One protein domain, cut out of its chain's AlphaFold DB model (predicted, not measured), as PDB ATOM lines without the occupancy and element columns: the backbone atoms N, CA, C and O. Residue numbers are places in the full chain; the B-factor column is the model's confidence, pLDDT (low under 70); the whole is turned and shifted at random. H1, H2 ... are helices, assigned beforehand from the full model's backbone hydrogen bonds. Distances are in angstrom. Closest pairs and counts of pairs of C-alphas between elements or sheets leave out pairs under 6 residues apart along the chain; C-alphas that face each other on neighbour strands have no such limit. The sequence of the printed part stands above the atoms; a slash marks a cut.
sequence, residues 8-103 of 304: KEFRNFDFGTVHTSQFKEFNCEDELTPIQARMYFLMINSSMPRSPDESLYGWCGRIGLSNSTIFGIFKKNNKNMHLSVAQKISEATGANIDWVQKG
ATOM      1  N   LYS A   8      20.351  15.948  15.791       33.34
ATOM      2  CA  LYS A   8      21.473  16.784  15.335       33.34
ATOM      3  C   LYS A   8      21.088  18.263  15.260       33.34
ATOM      4  O   LYS A   8      21.925  19.102  15.559       33.34
ATOM      5  N   GLU A   9      19.839  18.572  14.915       33.47
ATOM      6  CA  GLU A   9      19.350  19.954  14.815       33.47
ATOM      7  C   GLU A   9      19.137  20.596  16.192       33.47
ATOM      8  O   GLU A   9      19.462  21.763  16.360       33.47
ATOM      9  N   PHE A  10      18.703  19.842  17.213       35.78
ATOM     10  CA  PHE A  10      18.593  20.364  18.587       35.78
ATOM     11  C   PHE A  10      19.932  20.470  19.330       35.78
ATOM     12  O   PHE A  10      20.087  21.332  20.191       35.78
ATOM     13  N   ARG A  11      20.929  19.636  18.988       34.41
ATOM     14  CA  ARG A  11      22.317  19.823  19.462       34.41
ATOM     15  C   ARG A  11      22.965  21.085  18.894       34.41
ATOM     16  O   ARG A  11      23.834  21.642  19.550       34.41
ATOM     17  N   ASN A  12      22.505  21.516  17.722       33.50
ATOM     18  CA  ASN A  12      22.959  22.701  17.003       33.50
ATOM     19  C   ASN A  12      21.886  23.804  16.999       33.50
ATOM     20  O   ASN A  12      21.871  24.624  16.083       33.50
ATOM     21  N   PHE A  13      20.952  23.799  17.966       37.09
ATOM     22  CA  PHE A  13      19.945  24.850  18.065       37.09
ATOM     23  C   PHE A  13      20.693  26.158  18.293       37.09
ATOM     24  O   PHE A  13      21.318  26.347  19.333       37.09
ATOM     25  N   ASP A  14      20.701  27.016  17.283       38.28
ATOM     26  CA  ASP A  14      21.396  28.287  17.328       38.28
ATOM     27  C   ASP A  14      20.698  29.135  18.403       38.28
ATOM     28  O   ASP A  14      19.561  29.583  18.223       38.28
ATOM     29  N   PHE A  15      21.331  29.322  19.564       42.66
ATOM     30  CA  PHE A  15      20.793  30.083  20.706       42.66
ATOM     31  C   PHE A  15      20.728  31.604  20.424       42.66
ATOM     32  O   PHE A  15      20.779  32.438  21.332       42.66
ATOM     33  N   GLY A  16      20.589  31.988  19.154       39.31
ATOM     34  CA  GLY A  16      20.465  33.351  18.647       39.31
ATOM     35  C   GLY A  16      19.031  33.888  18.586       39.31
ATOM     36  O   GLY A  16      18.800  34.891  17.919       39.31
ATOM     37  N   THR A  17      18.057  33.249  19.243       40.66
ATOM     38  CA  THR A  17      16.674  33.760  19.316       40.66
ATOM     39  C   THR A  17      16.515  34.851  20.382       40.66
ATOM     40  O   THR A  17      17.233  34.864  21.383       40.66
ATOM     41  N   VAL A  18      15.552  35.764  20.213       36.62
ATOM     42  CA  VAL A  18      15.274  36.851  21.180       36.62
ATOM     43  C   VAL A  18      14.943  36.289  22.569       36.62
ATOM     44  O   VAL A  18      15.456  36.788  23.569       36.62
ATOM     45  N   HIS A  19      14.209  35.175  22.641       36.78
ATOM     46  CA  HIS A  19      13.891  34.490  23.898       36.78
ATOM     47  C   HIS A  19      15.111  33.870  24.593       36.78
ATOM     48  O   HIS A  19      15.097  33.718  25.808       36.78
ATOM     49  N   THR A  20      16.182  33.540  23.863       41.28
ATOM     50  CA  THR A  20      17.427  33.009  24.443       41.28
ATOM     51  C   THR A  20      18.439  34.106  24.800       41.28
ATOM     52  O   THR A  20      19.412  33.841  25.505       41.28
ATOM     53  N   SER A  21      18.199  35.355  24.373       42.12
ATOM     54  CA  SER A  21      19.072  36.510  24.641       42.12
ATOM     55  C   SER A  21      19.145  36.883  26.129       42.12
ATOM     56  O   SER A  21      20.222  37.207  26.618       42.12
ATOM     57  N   GLN A  22      18.045  36.709  26.870       41.56
ATOM     58  CA  GLN A  22      17.958  36.929  28.325       41.56
ATOM     59  C   GLN A  22      18.749  35.905  29.163       41.56
ATOM     60  O   GLN A  22      18.898  36.043  30.376       41.56
ATOM     61  N   PHE A  23      19.249  34.841  28.528       46.06
ATOM     62  CA  PHE A  23      20.059  33.813  29.178       46.06
ATOM     63  C   PHE A  23      21.560  33.963  28.871       46.06
ATOM     64  O   PHE A  23      22.365  33.187  29.382       46.06
ATOM     65  N   LYS A  24      21.959  34.989  28.100       50.88
ATOM     66  CA  LYS A  24      23.359  35.337  27.795       50.88
ATOM     67  C   LYS A  24      24.058  36.054  28.963       50.88
ATOM     68  O   LYS A  24      24.744  37.048  28.768       50.88
ATOM     69  N   GLU A  25      23.900  35.563  30.193       50.19
ATOM     70  CA  GLU A  25      24.641  36.092  31.359       50.19
ATOM     71  C   GLU A  25      26.150  35.818  31.267       50.19
ATOM     72  O   GLU A  25      26.962  36.476  31.915       50.19
ATOM     73  N   PHE A  26      26.534  34.873  30.412       44.72
ATOM     74  CA  PHE A  26      27.894  34.734  29.933       44.72
ATOM     75  C   PHE A  26      27.894  35.040  28.444       44.72
ATOM     76  O   PHE A  26      27.111  34.450  27.701       44.72
ATOM     77  N   ASN A  27      28.771  35.949  28.011       43.62
ATOM     78  CA  ASN A  27      29.168  36.089  26.613       43.62
ATOM     79  C   ASN A  27      29.756  34.749  26.148       43.62
ATOM     80  O   ASN A  27      30.969  34.551  26.154       43.62
ATOM     81  N   CYS A  28      28.896  33.791  25.810       44.44
ATOM     82  CA  CYS A  28      29.258  32.570  25.113       44.44
ATOM     83  C   CYS A  28      29.483  32.952  23.647       44.44
ATOM     84  O   CYS A  28      28.704  32.588  22.770       44.44
ATOM     85  N   GLU A  29      30.507  33.770  23.409       41.72
ATOM     86  CA  GLU A  29      31.126  33.930  22.101       41.72
ATOM     87  C   GLU A  29      31.767  32.574  21.786       41.72
ATOM     88  O   GLU A  29      32.804  32.214  22.335       41.72
ATOM     89  N   ASP A  30      30.997  31.703  21.127       51.81
ATOM     90  CA  ASP A  30      31.391  31.031  19.880       51.81
ATOM     91  C   ASP A  30      30.740  29.654  19.684       51.81
ATOM     92  O   ASP A  30      30.510  29.290  18.543       51.81
ATOM     93  N   GLU A  31      30.347  28.910  20.729       61.22
ATOM     94  CA  GLU A  31      29.514  27.690  20.614       61.22
ATOM     95  C   GLU A  31      29.150  27.146  22.011       61.22
ATOM     96  O   GLU A  31      30.008  27.016  22.888       61.22
ATOM     97  N   LEU A  32      27.880  26.800  22.249       67.44
ATOM     98  CA  LEU A  32      27.457  26.224  23.530       67.44
ATOM     99  C   LEU A  32      27.847  24.751  23.638       67.44
ATOM    100  O   LEU A  32      27.655  23.962  22.711       67.44
ATOM    101  N   THR A  33      28.325  24.335  24.812       74.56
ATOM    102  CA  THR A  33      28.537  22.906  25.056       74.56
ATOM    103  C   THR A  33      27.194  22.168  25.082       74.56
ATOM    104  O   THR A  33      26.175  22.735  25.493       74.56
ATOM    105  N   PRO A  34      27.165  20.862  24.747       75.75
ATOM    106  CA  PRO A  34      25.932  20.079  24.808       75.75
ATOM    107  C   PRO A  34      25.252  20.116  26.181       75.75
ATOM    108  O   PRO A  34      24.031  20.022  26.263       75.75
ATOM    109  N   ILE A  35      26.026  20.244  27.263       83.25
ATOM    110  CA  ILE A  35      25.477  20.375  28.616       83.25
ATOM    111  C   ILE A  35      24.817  21.739  28.793       83.25
ATOM    112  O   ILE A  35      23.684  21.790  29.258       83.25
ATOM    113  N   GLN A  36      25.485  22.828  28.406       79.44
ATOM    114  CA  GLN A  36      24.920  24.176  28.506       79.44
ATOM    115  C   GLN A  36      23.613  24.286  27.714       79.44
ATOM    116  O   GLN A  36      22.624  24.788  28.241       79.44
ATOM    117  N   ALA A  37      23.575  23.726  26.501       75.31
ATOM    118  CA  ALA A  37      22.368  23.690  25.680       75.31
ATOM    119  C   ALA A  37      21.194  22.997  26.396       75.31
ATOM    120  O   ALA A  37      20.081  23.524  26.433       75.31
ATOM    121  N   ARG A  38      21.446  21.846  27.034       82.00
ATOM    122  CA  ARG A  38      20.426  21.147  27.830       82.00
ATOM    123  C   ARG A  38      19.994  21.948  29.057       82.00
ATOM    124  O   ARG A  38      18.808  21.977  29.360       82.00
ATOM    125  N   MET A  39      20.917  22.627  29.737       84.25
ATOM    126  CA  MET A  39      20.574  23.464  30.893       84.25
ATOM    127  C   MET A  39      19.651  24.621  30.503       84.25
ATOM    128  O   MET A  39      18.640  24.836  31.166       84.25
ATOM    129  N   TYR A  40      19.940  25.319  29.402       75.88
ATOM    130  CA  TYR A  40      19.063  26.379  28.902       75.88
ATOM    131  C   TYR A  40      17.697  25.850  28.455       75.88
ATOM    132  O   TYR A  40      16.680  26.485  28.713       75.88
ATOM    133  N   PHE A  41      17.649  24.662  27.846       74.25
ATOM    134  CA  PHE A  41      16.380  24.017  27.514       74.25
ATOM    135  C   PHE A  41      15.510  23.787  28.761       74.25
ATOM    136  O   PHE A  41      14.309  24.064  28.736       74.25
ATOM    137  N   LEU A  42      16.109  23.320  29.862       80.19
ATOM    138  CA  LEU A  42      15.397  23.062  31.116       80.19
ATOM    139  C   LEU A  42      14.919  24.342  31.803       80.19
ATOM    140  O   LEU A  42      13.849  24.333  32.406       80.19
ATOM    141  N   MET A  43      15.642  25.454  31.665       76.75
ATOM    142  CA  MET A  43      15.186  26.753  32.177       76.75
ATOM    143  C   MET A  43      13.858  27.206  31.556       76.75
ATOM    144  O   MET A  43      13.172  28.028  32.152       76.75
ATOM    145  N   ILE A  44      13.490  26.683  30.386       70.69
ATOM    146  CA  ILE A  44      12.266  27.063  29.672       70.69
ATOM    147  C   ILE A  44      11.187  25.987  29.817       70.69
ATOM    148  O   ILE A  44      10.030  26.307  30.057       70.69
ATOM    149  N   ASN A  45      11.559  24.713  29.668       69.88
ATOM    150  CA  ASN A  45      10.595  23.637  29.413       69.88
ATOM    151  C   ASN A  45      10.410  22.659  30.581       69.88
ATOM    152  O   ASN A  45       9.662  21.697  30.445       69.88
ATOM    153  N   SER A  46      11.128  22.832  31.693       77.94
ATOM    154  CA  SER A  46      11.046  21.897  32.819       77.94
ATOM    155  C   SER A  46       9.887  22.173  33.774       77.94
ATOM    156  O   SER A  46       9.243  23.215  33.702       77.94
ATOM    157  N   SER A  47       9.675  21.261  34.730       76.75
ATOM    158  CA  SER A  47       8.773  21.480  35.871       76.75
ATOM    159  C   SER A  47       9.228  22.607  36.807       76.75
ATOM    160  O   SER A  47       8.452  23.059  37.648       76.75
ATOM    161  N   MET A  48      10.475  23.072  36.674       79.06
ATOM    162  CA  MET A  48      11.033  24.184  37.434       79.06
ATOM    163  C   MET A  48      11.670  25.196  36.472       79.06
ATOM    164  O   MET A  48      12.896  25.299  36.417       79.06
ATOM    165  N   PRO A  49      10.871  25.947  35.693       76.56
ATOM    166  CA  PRO A  49      11.406  26.940  34.773       76.56
ATOM    167  C   PRO A  49      12.068  28.101  35.533       76.56
ATOM    168  O   PRO A  49      11.810  28.335  36.721       76.56
ATOM    169  N   ARG A  50      12.957  28.816  34.841       75.94
ATOM    170  CA  ARG A  50      13.601  30.036  35.334       75.94
ATOM    171  C   ARG A  50      12.600  31.183  35.287       75.94
ATOM    172  O   ARG A  50      11.913  31.369  34.285       75.94
ATOM    173  N   SER A  51      12.535  31.955  36.366       73.88
ATOM    174  CA  SER A  51      11.674  33.146  36.409       73.88
ATOM    175  C   SER A  51      12.278  34.286  35.569       73.88
ATOM    176  O   SER A  51      13.504  34.336  35.452       73.88
ATOM    177  N   PRO A  52      11.474  35.226  35.034       60.56
ATOM    178  CA  PRO A  52      11.967  36.317  34.183       60.56
ATOM    179  C   PRO A  52      13.107  37.146  34.801       60.56
ATOM    180  O   PRO A  52      14.062  37.477  34.105       60.56
ATOM    181  N   ASP A  53      13.052  37.395  36.114       71.62
ATOM    182  CA  ASP A  53      14.039  38.207  36.849       71.62
ATOM    183  C   ASP A  53      15.046  37.375  37.668       71.62
ATOM    184  O   ASP A  53      15.904  37.908  38.374       71.62
ATOM    185  N   GLU A  54      14.943  36.045  37.632       73.25
ATOM    186  CA  GLU A  54      15.850  35.157  38.363       73.25
ATOM    187  C   GLU A  54      17.179  35.075  37.615       73.25
ATOM    188  O   GLU A  54      17.156  34.951  36.404       73.25
ATOM    189  N   SER A  55      18.340  35.105  38.271       75.69
ATOM    190  CA  SER A  55      19.635  34.921  37.578       75.69
ATOM    191  C   SER A  55      19.907  33.453  37.227       75.69
ATOM    192  O   SER A  55      19.315  32.548  37.818       75.69
ATOM    193  N   LEU A  56      20.860  33.173  36.327       78.44
ATOM    194  CA  LEU A  56      21.306  31.800  36.046       78.44
ATOM    195  C   LEU A  56      21.792  31.099  37.317       78.44
ATOM    196  O   LEU A  56      21.424  29.953  37.576       78.44
ATOM    197  N   TYR A  57      22.599  31.791  38.126       82.06
ATOM    198  CA  TYR A  57      23.061  31.266  39.412       82.06
ATOM    199  C   TYR A  57      21.904  31.042  40.385       82.06
ATOM    200  O   TYR A  57      21.916  30.042  41.099       82.06
ATOM    201  N   GLY A  58      20.908  31.934  40.391       83.25
ATOM    202  CA  GLY A  58      19.693  31.790  41.188       83.25
ATOM    203  C   GLY A  58      18.953  30.502  40.840       83.25
ATOM    204  O   GLY A  58      18.780  29.643  41.705       83.25
ATOM    205  N   TRP A  59      18.645  30.313  39.557       88.38
ATOM    206  CA  TRP A  59      17.955  29.119  39.079       88.38
ATOM    207  C   TRP A  59      18.754  27.841  39.343       88.38
ATOM    208  O   TRP A  59      18.225  26.878  39.897       88.38
ATOM    209  N   CYS A  60      20.055  27.843  39.028       89.00
ATOM    210  CA  CYS A  60      20.931  26.708  39.308       89.00
ATOM    211  C   CYS A  60      21.017  26.377  40.808       89.00
ATOM    212  O   CYS A  60      21.128  25.206  41.171       89.00
ATOM    213  N   GLY A  61      20.947  27.387  41.677       89.06
ATOM    214  CA  GLY A  61      20.859  27.200  43.121       89.06
ATOM    215  C   GLY A  61      19.567  26.497  43.539       89.06
ATOM    216  O   GLY A  61      19.623  25.573  44.351       89.06
ATOM    217  N   ARG A  62      18.417  26.860  42.945       90.25
ATOM    218  CA  ARG A  62      17.118  26.223  43.247       90.25
ATOM    219  C   ARG A  62      17.078  24.746  42.871       90.25
ATOM    220  O   ARG A  62      16.574  23.942  43.647       90.25
ATOM    221  N   ILE A  63      17.678  24.375  41.741       89.94
ATOM    222  CA  ILE A  63      17.809  22.967  41.325       89.94
ATOM    223  C   ILE A  63      18.957  22.223  42.048       89.94
ATOM    224  O   ILE A  63      19.343  21.123  41.656       89.94
ATOM    225  N   GLY A  64      19.540  22.814  43.100       89.25
ATOM    226  CA  GLY A  64      20.468  22.138  44.011       89.25
ATOM    227  C   GLY A  64      21.919  22.027  43.529       89.25
ATOM    228  O   GLY A  64      22.664  21.164  44.018       89.25
ATOM    229  N   LEU A  65      22.345  22.870  42.581       91.81
ATOM    230  CA  LEU A  65      23.733  22.916  42.112       91.81
ATOM    231  C   LEU A  65      24.590  23.848  42.973       91.81
ATOM    232  O   LEU A  65      24.179  24.939  43.358       91.81
ATOM    233  N   SER A  66      25.832  23.437  43.241       91.25
ATOM    234  CA  SER A  66      26.808  24.292  43.919       91.25
ATOM    235  C   SER A  66      27.422  25.310  42.955       91.25
ATOM    236  O   SER A  66      27.579  25.045  41.761       91.25
ATOM    237  N   ASN A  67      27.900  26.437  43.489       86.38
ATOM    238  CA  ASN A  67      28.611  27.458  42.708       86.38
ATOM    239  C   ASN A  67      29.807  26.897  41.918       86.38
ATOM    240  O   ASN A  67      30.078  27.347  40.805       86.38
ATOM    241  N   SER A  68      30.506  25.889  42.456       86.50
ATOM    242  CA  SER A  68      31.616  25.222  41.766       86.50
ATOM    243  C   SER A  68      31.151  24.386  40.571       86.50
ATOM    244  O   SER A  68      31.794  24.412  39.521       86.50
ATOM    245  N   THR A  69      30.019  23.688  40.691       88.00
ATOM    246  CA  THR A  69      29.405  22.946  39.582       88.00
ATOM    247  C   THR A  69      28.894  23.895  38.502       88.00
ATOM    248  O   THR A  69      29.162  23.662  37.325       88.00
ATOM    249  N   ILE A  70      28.245  24.997  38.891       86.75
ATOM    250  CA  ILE A  70      27.765  26.033  37.962       86.75
ATOM    251  C   ILE A  70      28.944  26.620  37.176       86.75
ATOM    252  O   ILE A  70      28.916  26.660  35.947       86.75
ATOM    253  N   PHE A  71      30.033  26.979  37.864       83.38
ATOM    254  CA  PHE A  71      31.261  27.456  37.225       83.38
ATOM    255  C   PHE A  71      31.855  26.416  36.258       83.38
ATOM    256  O   PHE A  71      32.285  26.757  35.158       83.38
ATOM    257  N   GLY A  72      31.874  25.138  36.641       82.50
ATOM    258  CA  GLY A  72      32.367  24.058  35.782       82.50
ATOM    259  C   GLY A  72      31.569  23.910  34.483       82.50
ATOM    260  O   GLY A  72      32.154  23.741  33.414       82.50
ATOM    261  N   ILE A  73      30.242  24.011  34.567       82.81
ATOM    262  CA  ILE A  73      29.343  23.879  33.416       82.81
ATOM    263  C   ILE A  73      29.438  25.103  32.499       82.81
ATOM    264  O   ILE A  73      29.632  24.947  31.295       82.81
ATOM    265  N   PHE A  74      29.325  26.312  33.051       78.12
ATOM    266  CA  PHE A  74      29.139  27.528  32.250       78.12
ATOM    267  C   PHE A  74      30.426  28.304  31.948       78.12
ATOM    268  O   PHE A  74      30.450  29.051  30.980       78.12
ATOM    269  N   LYS A  75      31.507  28.119  32.723       73.62
ATOM    270  CA  LYS A  75      32.787  28.825  32.501       73.62
ATOM    271  C   LYS A  75      33.950  27.929  32.086       73.62
ATOM    272  O   LYS A  75      34.819  28.385  31.355       73.62
ATOM    273  N   LYS A  76      34.006  26.672  32.541       73.62
ATOM    274  CA  LYS A  76      35.084  25.736  32.149       73.62
ATOM    275  C   LYS A  76      34.756  24.888  30.918       73.62
ATOM    276  O   LYS A  76      35.579  24.066  30.527       73.62
ATOM    277  N   ASN A  77      33.575  25.073  30.320       67.94
ATOM    278  CA  ASN A  77      33.108  24.314  29.158       67.94
ATOM    279  C   ASN A  77      33.235  22.792  29.341       67.94
ATOM    280  O   ASN A  77      33.651  22.066  28.433       67.94
ATOM    281  N   ASN A  78      32.874  22.292  30.528       74.31
ATOM    282  CA  ASN A  78      32.872  20.858  30.792       74.31
ATOM    283  C   ASN A  78      31.982  20.134  29.772       74.31
ATOM    284  O   ASN A  78      30.818  20.482  29.588       74.31
ATOM    285  N   LYS A  79      32.530  19.096  29.133       69.62
ATOM    286  CA  LYS A  79      31.817  18.303  28.116       69.62
ATOM    287  C   LYS A  79      31.003  17.150  28.709       69.62
ATOM    288  O   LYS A  79      30.096  16.652  28.052       69.62
ATOM    289  N   ASN A  80      31.313  16.758  29.947       76.12
ATOM    290  CA  ASN A  80      30.726  15.605  30.628       76.12
ATOM    291  C   ASN A  80      30.079  16.009  31.957       76.12
ATOM    292  O   ASN A  80      30.607  16.855  32.682       76.12
ATOM    293  N   MET A  81      28.956  15.368  32.283       83.19
ATOM    294  CA  MET A  81      28.228  15.560  33.535       83.19
ATOM    295  C   MET A  81      28.333  14.307  34.405       83.19
ATOM    296  O   MET A  81      28.065  13.190  33.954       83.19
ATOM    297  N   HIS A  82      28.717  14.491  35.667       90.50
ATOM    298  CA  HIS A  82      28.740  13.399  36.635       90.50
ATOM    299  C   HIS A  82      27.311  12.941  36.966       90.50
ATOM    300  O   HIS A  82      26.406  13.770  37.056       90.50
ATOM    301  N   LEU A  83      27.110  11.637  37.185       90.00
ATOM    302  CA  LEU A  83      25.778  11.055  37.403       90.00
ATOM    303  C   LEU A  83      25.042  11.708  38.580       90.00
ATOM    304  O   LEU A  83      23.878  12.061  38.452       90.00
ATOM    305  N   SER A  84      25.743  11.956  39.690       92.38
ATOM    306  CA  SER A  84      25.149  12.607  40.868       92.38
ATOM    307  C   SER A  84      24.668  14.040  40.610       92.38
ATOM    308  O   SER A  84      23.774  14.521  41.297       92.38
ATOM    309  N   VAL A  85      25.247  14.738  39.627       92.56
ATOM    310  CA  VAL A  85      24.781  16.067  39.205       92.56
ATOM    311  C   VAL A  85      23.545  15.921  38.321       92.56
ATOM    312  O   VAL A  85      22.575  16.647  38.513       92.56
ATOM    313  N   ALA A  86      23.552  14.953  37.402       92.25
ATOM    314  CA  ALA A  86      22.408  14.673  36.543       92.25
ATOM    315  C   ALA A  86      21.170  14.217  37.335       92.25
ATOM    316  O   ALA A  86      20.073  14.641  36.994       92.25
ATOM    317  N   GLN A  87      21.342  13.424  38.403       92.50
ATOM    318  CA  GLN A  87      20.260  13.028  39.320       92.50
ATOM    319  C   GLN A  87      19.580  14.244  39.943       92.50
ATOM    320  O   GLN A  87      18.375  14.395  39.809       92.50
ATOM    321  N   LYS A  88      20.357  15.161  40.530       92.62
ATOM    322  CA  LYS A  88      19.814  16.381  41.149       92.62
ATOM    323  C   LYS A  88      19.020  17.234  40.167       92.62
ATOM    324  O   LYS A  88      17.940  17.710  40.490       92.62
ATOM    325  N   ILE A  89      19.566  17.416  38.964       92.31
ATOM    326  CA  ILE A  89      18.893  18.176  37.910       92.31
ATOM    327  C   ILE A  89      17.601  17.456  37.515       92.31
ATOM    328  O   ILE A  89      16.549  18.070  37.537       92.31
ATOM    329  N   SER A  90      17.671  16.155  37.226       92.25
ATOM    330  CA  SER A  90      16.527  15.312  36.855       92.25
ATOM    331  C   SER A  90      15.396  15.370  37.886       92.25
ATOM    332  O   SER A  90      14.254  15.628  37.514       92.25
ATOM    333  N   GLU A  91      15.719  15.216  39.171       91.62
ATOM    334  CA  GLU A  91      14.768  15.292  40.286       91.62
ATOM    335  C   GLU A  91      14.093  16.665  40.374       91.62
ATOM    336  O   GLU A  91      12.881  16.749  40.562       91.62
ATOM    337  N   ALA A  92      14.857  17.748  40.205       89.00
ATOM    338  CA  ALA A  92      14.328  19.104  40.301       89.00
ATOM    339  C   ALA A  92      13.521  19.530  39.062       89.00
ATOM    340  O   ALA A  92      12.548  20.271  39.185       89.00
ATOM    341  N   THR A  93      13.923  19.084  37.872       85.88
ATOM    342  CA  THR A  93      13.364  19.541  36.590       85.88
ATOM    343  C   THR A  93      12.362  18.560  35.983       85.88
ATOM    344  O   THR A  93      11.808  18.839  34.921       85.88
ATOM    345  N   GLY A  94      12.169  17.388  36.595       82.81
ATOM    346  CA  GLY A  94      11.337  16.308  36.057       82.81
ATOM    347  C   GLY A  94      11.878  15.705  34.758       82.81
ATOM    348  O   GLY A  94      11.149  15.018  34.048       82.81
ATOM    349  N   ALA A  95      13.138  15.988  34.415       82.88
ATOM    350  CA  ALA A  95      13.721  15.585  33.143       82.88
ATOM    351  C   ALA A  95      14.370  14.205  33.241       82.88
ATOM    352  O   ALA A  95      14.922  13.854  34.280       82.88
ATOM    353  N   ASN A  96      14.384  13.440  32.154       84.38
ATOM    354  CA  ASN A  96      15.031  12.137  32.101       84.38
ATOM    355  C   ASN A  96      16.540  12.250  32.385       84.38
ATOM    356  O   ASN A  96      17.269  13.009  31.742       84.38
ATOM    357  N   ILE A  97      17.024  11.446  33.328       90.38
ATOM    358  CA  ILE A  97      18.415  11.466  33.788       90.38
ATOM    359  C   ILE A  97      19.444  11.159  32.688       90.38
ATOM    360  O   ILE A  97      20.489  11.811  32.631       90.38
ATOM    361  N   ASP A  98      19.168  10.205  31.795       82.44
ATOM    362  CA  ASP A  98      20.076   9.842  30.701       82.44
ATOM    363  C   ASP A  98      20.115  10.934  29.630       82.44
ATOM    364  O   ASP A  98      21.176  11.214  29.054       82.44
ATOM    365  N   TRP A  99      18.996  11.630  29.427       86.75
ATOM    366  CA  TRP A  99      18.961  12.816  28.585       86.75
ATOM    367  C   TRP A  99      19.781  13.953  29.196       86.75
ATOM    368  O   TRP A  99      20.650  14.517  28.532       86.75
ATOM    369  N   VAL A 100      19.599  14.247  30.484       85.00
ATOM    370  CA  VAL A 100      20.366  15.286  31.187       85.00
ATOM    371  C   VAL A 100      21.869  14.984  31.139       85.00
ATOM    372  O   VAL A 100      22.678  15.834  30.744       85.00
ATOM    373  N   GLN A 101      22.255  13.752  31.477       87.44
ATOM    374  CA  GLN A 101      23.655  13.366  31.590       87.44
ATOM    375  C   GLN A 101      24.346  13.251  30.225       87.44
ATOM    376  O   GLN A 101      25.441  13.789  30.038       87.44
ATOM    377  N   LYS A 102      23.722  12.544  29.277       81.94
ATOM    378  CA  LYS A 102      24.359  12.080  28.031       81.94
ATOM    379  C   LYS A 102      23.694  12.637  26.770       81.94
ATOM    380  O   LYS A 102      24.266  12.522  25.689       81.94
ATOM    381  N   GLY A 103      22.516  13.248  26.885       77.00
ATOM    382  CA  GLY A 103      21.713  13.689  25.742       77.00
ATOM    383  C   GLY A 103      21.134  12.521  24.944       77.00
ATOM    384  O   GLY A 103      21.081  12.604  23.718       77.00
TER     385      GLY A 103
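This is residues 8 to 103 of the 304 residues of an uncharacterized protein of Acinetobacter johnsonii (UniProt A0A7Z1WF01). A small rounded knot of short helices: H3 runs through the middle, with two pairs of helices round it, H4 with H5 and H6 with H7, while a wide loop, residues 8 to 33, sweeps round the remaining side. Within that loop H1 and H2 are small helices of four residues each, and neither touches another helix. The printed part has 96 residues with seven named helices, H1 to H7 in order along the chain, and no named strand; its class is all helix. It is compact, with a radius of gyration of the C-alphas of 12.3 A and spans of 30 by 30 by 24 A.

H1, residues 8 to 11, begins at C-alpha 8, (21.473, 16.784, 15.335). H2 is residues 18 to 21. H3, the longest helix, is residues 34 to 45, 16.4 A from C-alpha 34 at (25.932, 20.079, 24.808) to C-alpha 45. H4 is residues 56 to 62, 10.0 A, and H5 residues 67 to 74, 10.5 A. H6 is residues 83 to 93, 15.1 A. H7, residues 97 to 102, 8.3 A, ends at C-alpha 102, (24.359, 12.080, 28.031).

H1 is close to H3 but not clearly touching; the closest C-alphas, of Arg 11 and Pro 34, are 6.5 A apart. H2 is only just apart from H3, 8.2 A at the closest. H3, with residues 35 to 36 alone, only just touches H5, with 3 pairs of C-alphas within 8 A; the closest are those of Gln 36 and Phe 74, 6.6 A apart, and the lines are about perpendicular at 75 degrees. With residues 35 to 38 alone H3 only just touches H7, again with 3 pairs; the closest C-alphas are Arg 38 and Val 100, 6.8 A, at a shallow tilt of 32 degrees, opposite ways. H3 and H6 are close but not clearly touching, Leu 42 to Thr 93 being the closest C-alphas at 6.8 A, at a shallow tilt of 18 degrees, the same way. H4 touches H5, closest C-alphas Cys 60 and Ile 70, 7.0 A, at a steep tilt of 50 degrees, opposite ways. H6 touches H7, closest C-alphas Ser 90 and Ile 97, 5.3 A, at a steep tilt of 49 degrees, opposite ways. Every O i to N i+4 pair is within hydrogen-bond range in H4, H5 and H7, against 7 of 8 in H3 and 6 of 7 in H6; H1 and H2 are too short for such a pair.

The two C-alphas farthest apart, of Val 18 and Ser 84, are 32.8 A from each other. The printed part has no cut. The link from H2 to H3, 12 residues, is long. Mean pLDDT of the printed part is 71.9; residues 8 to 32, 45, 52, 77 and 79 are under 70.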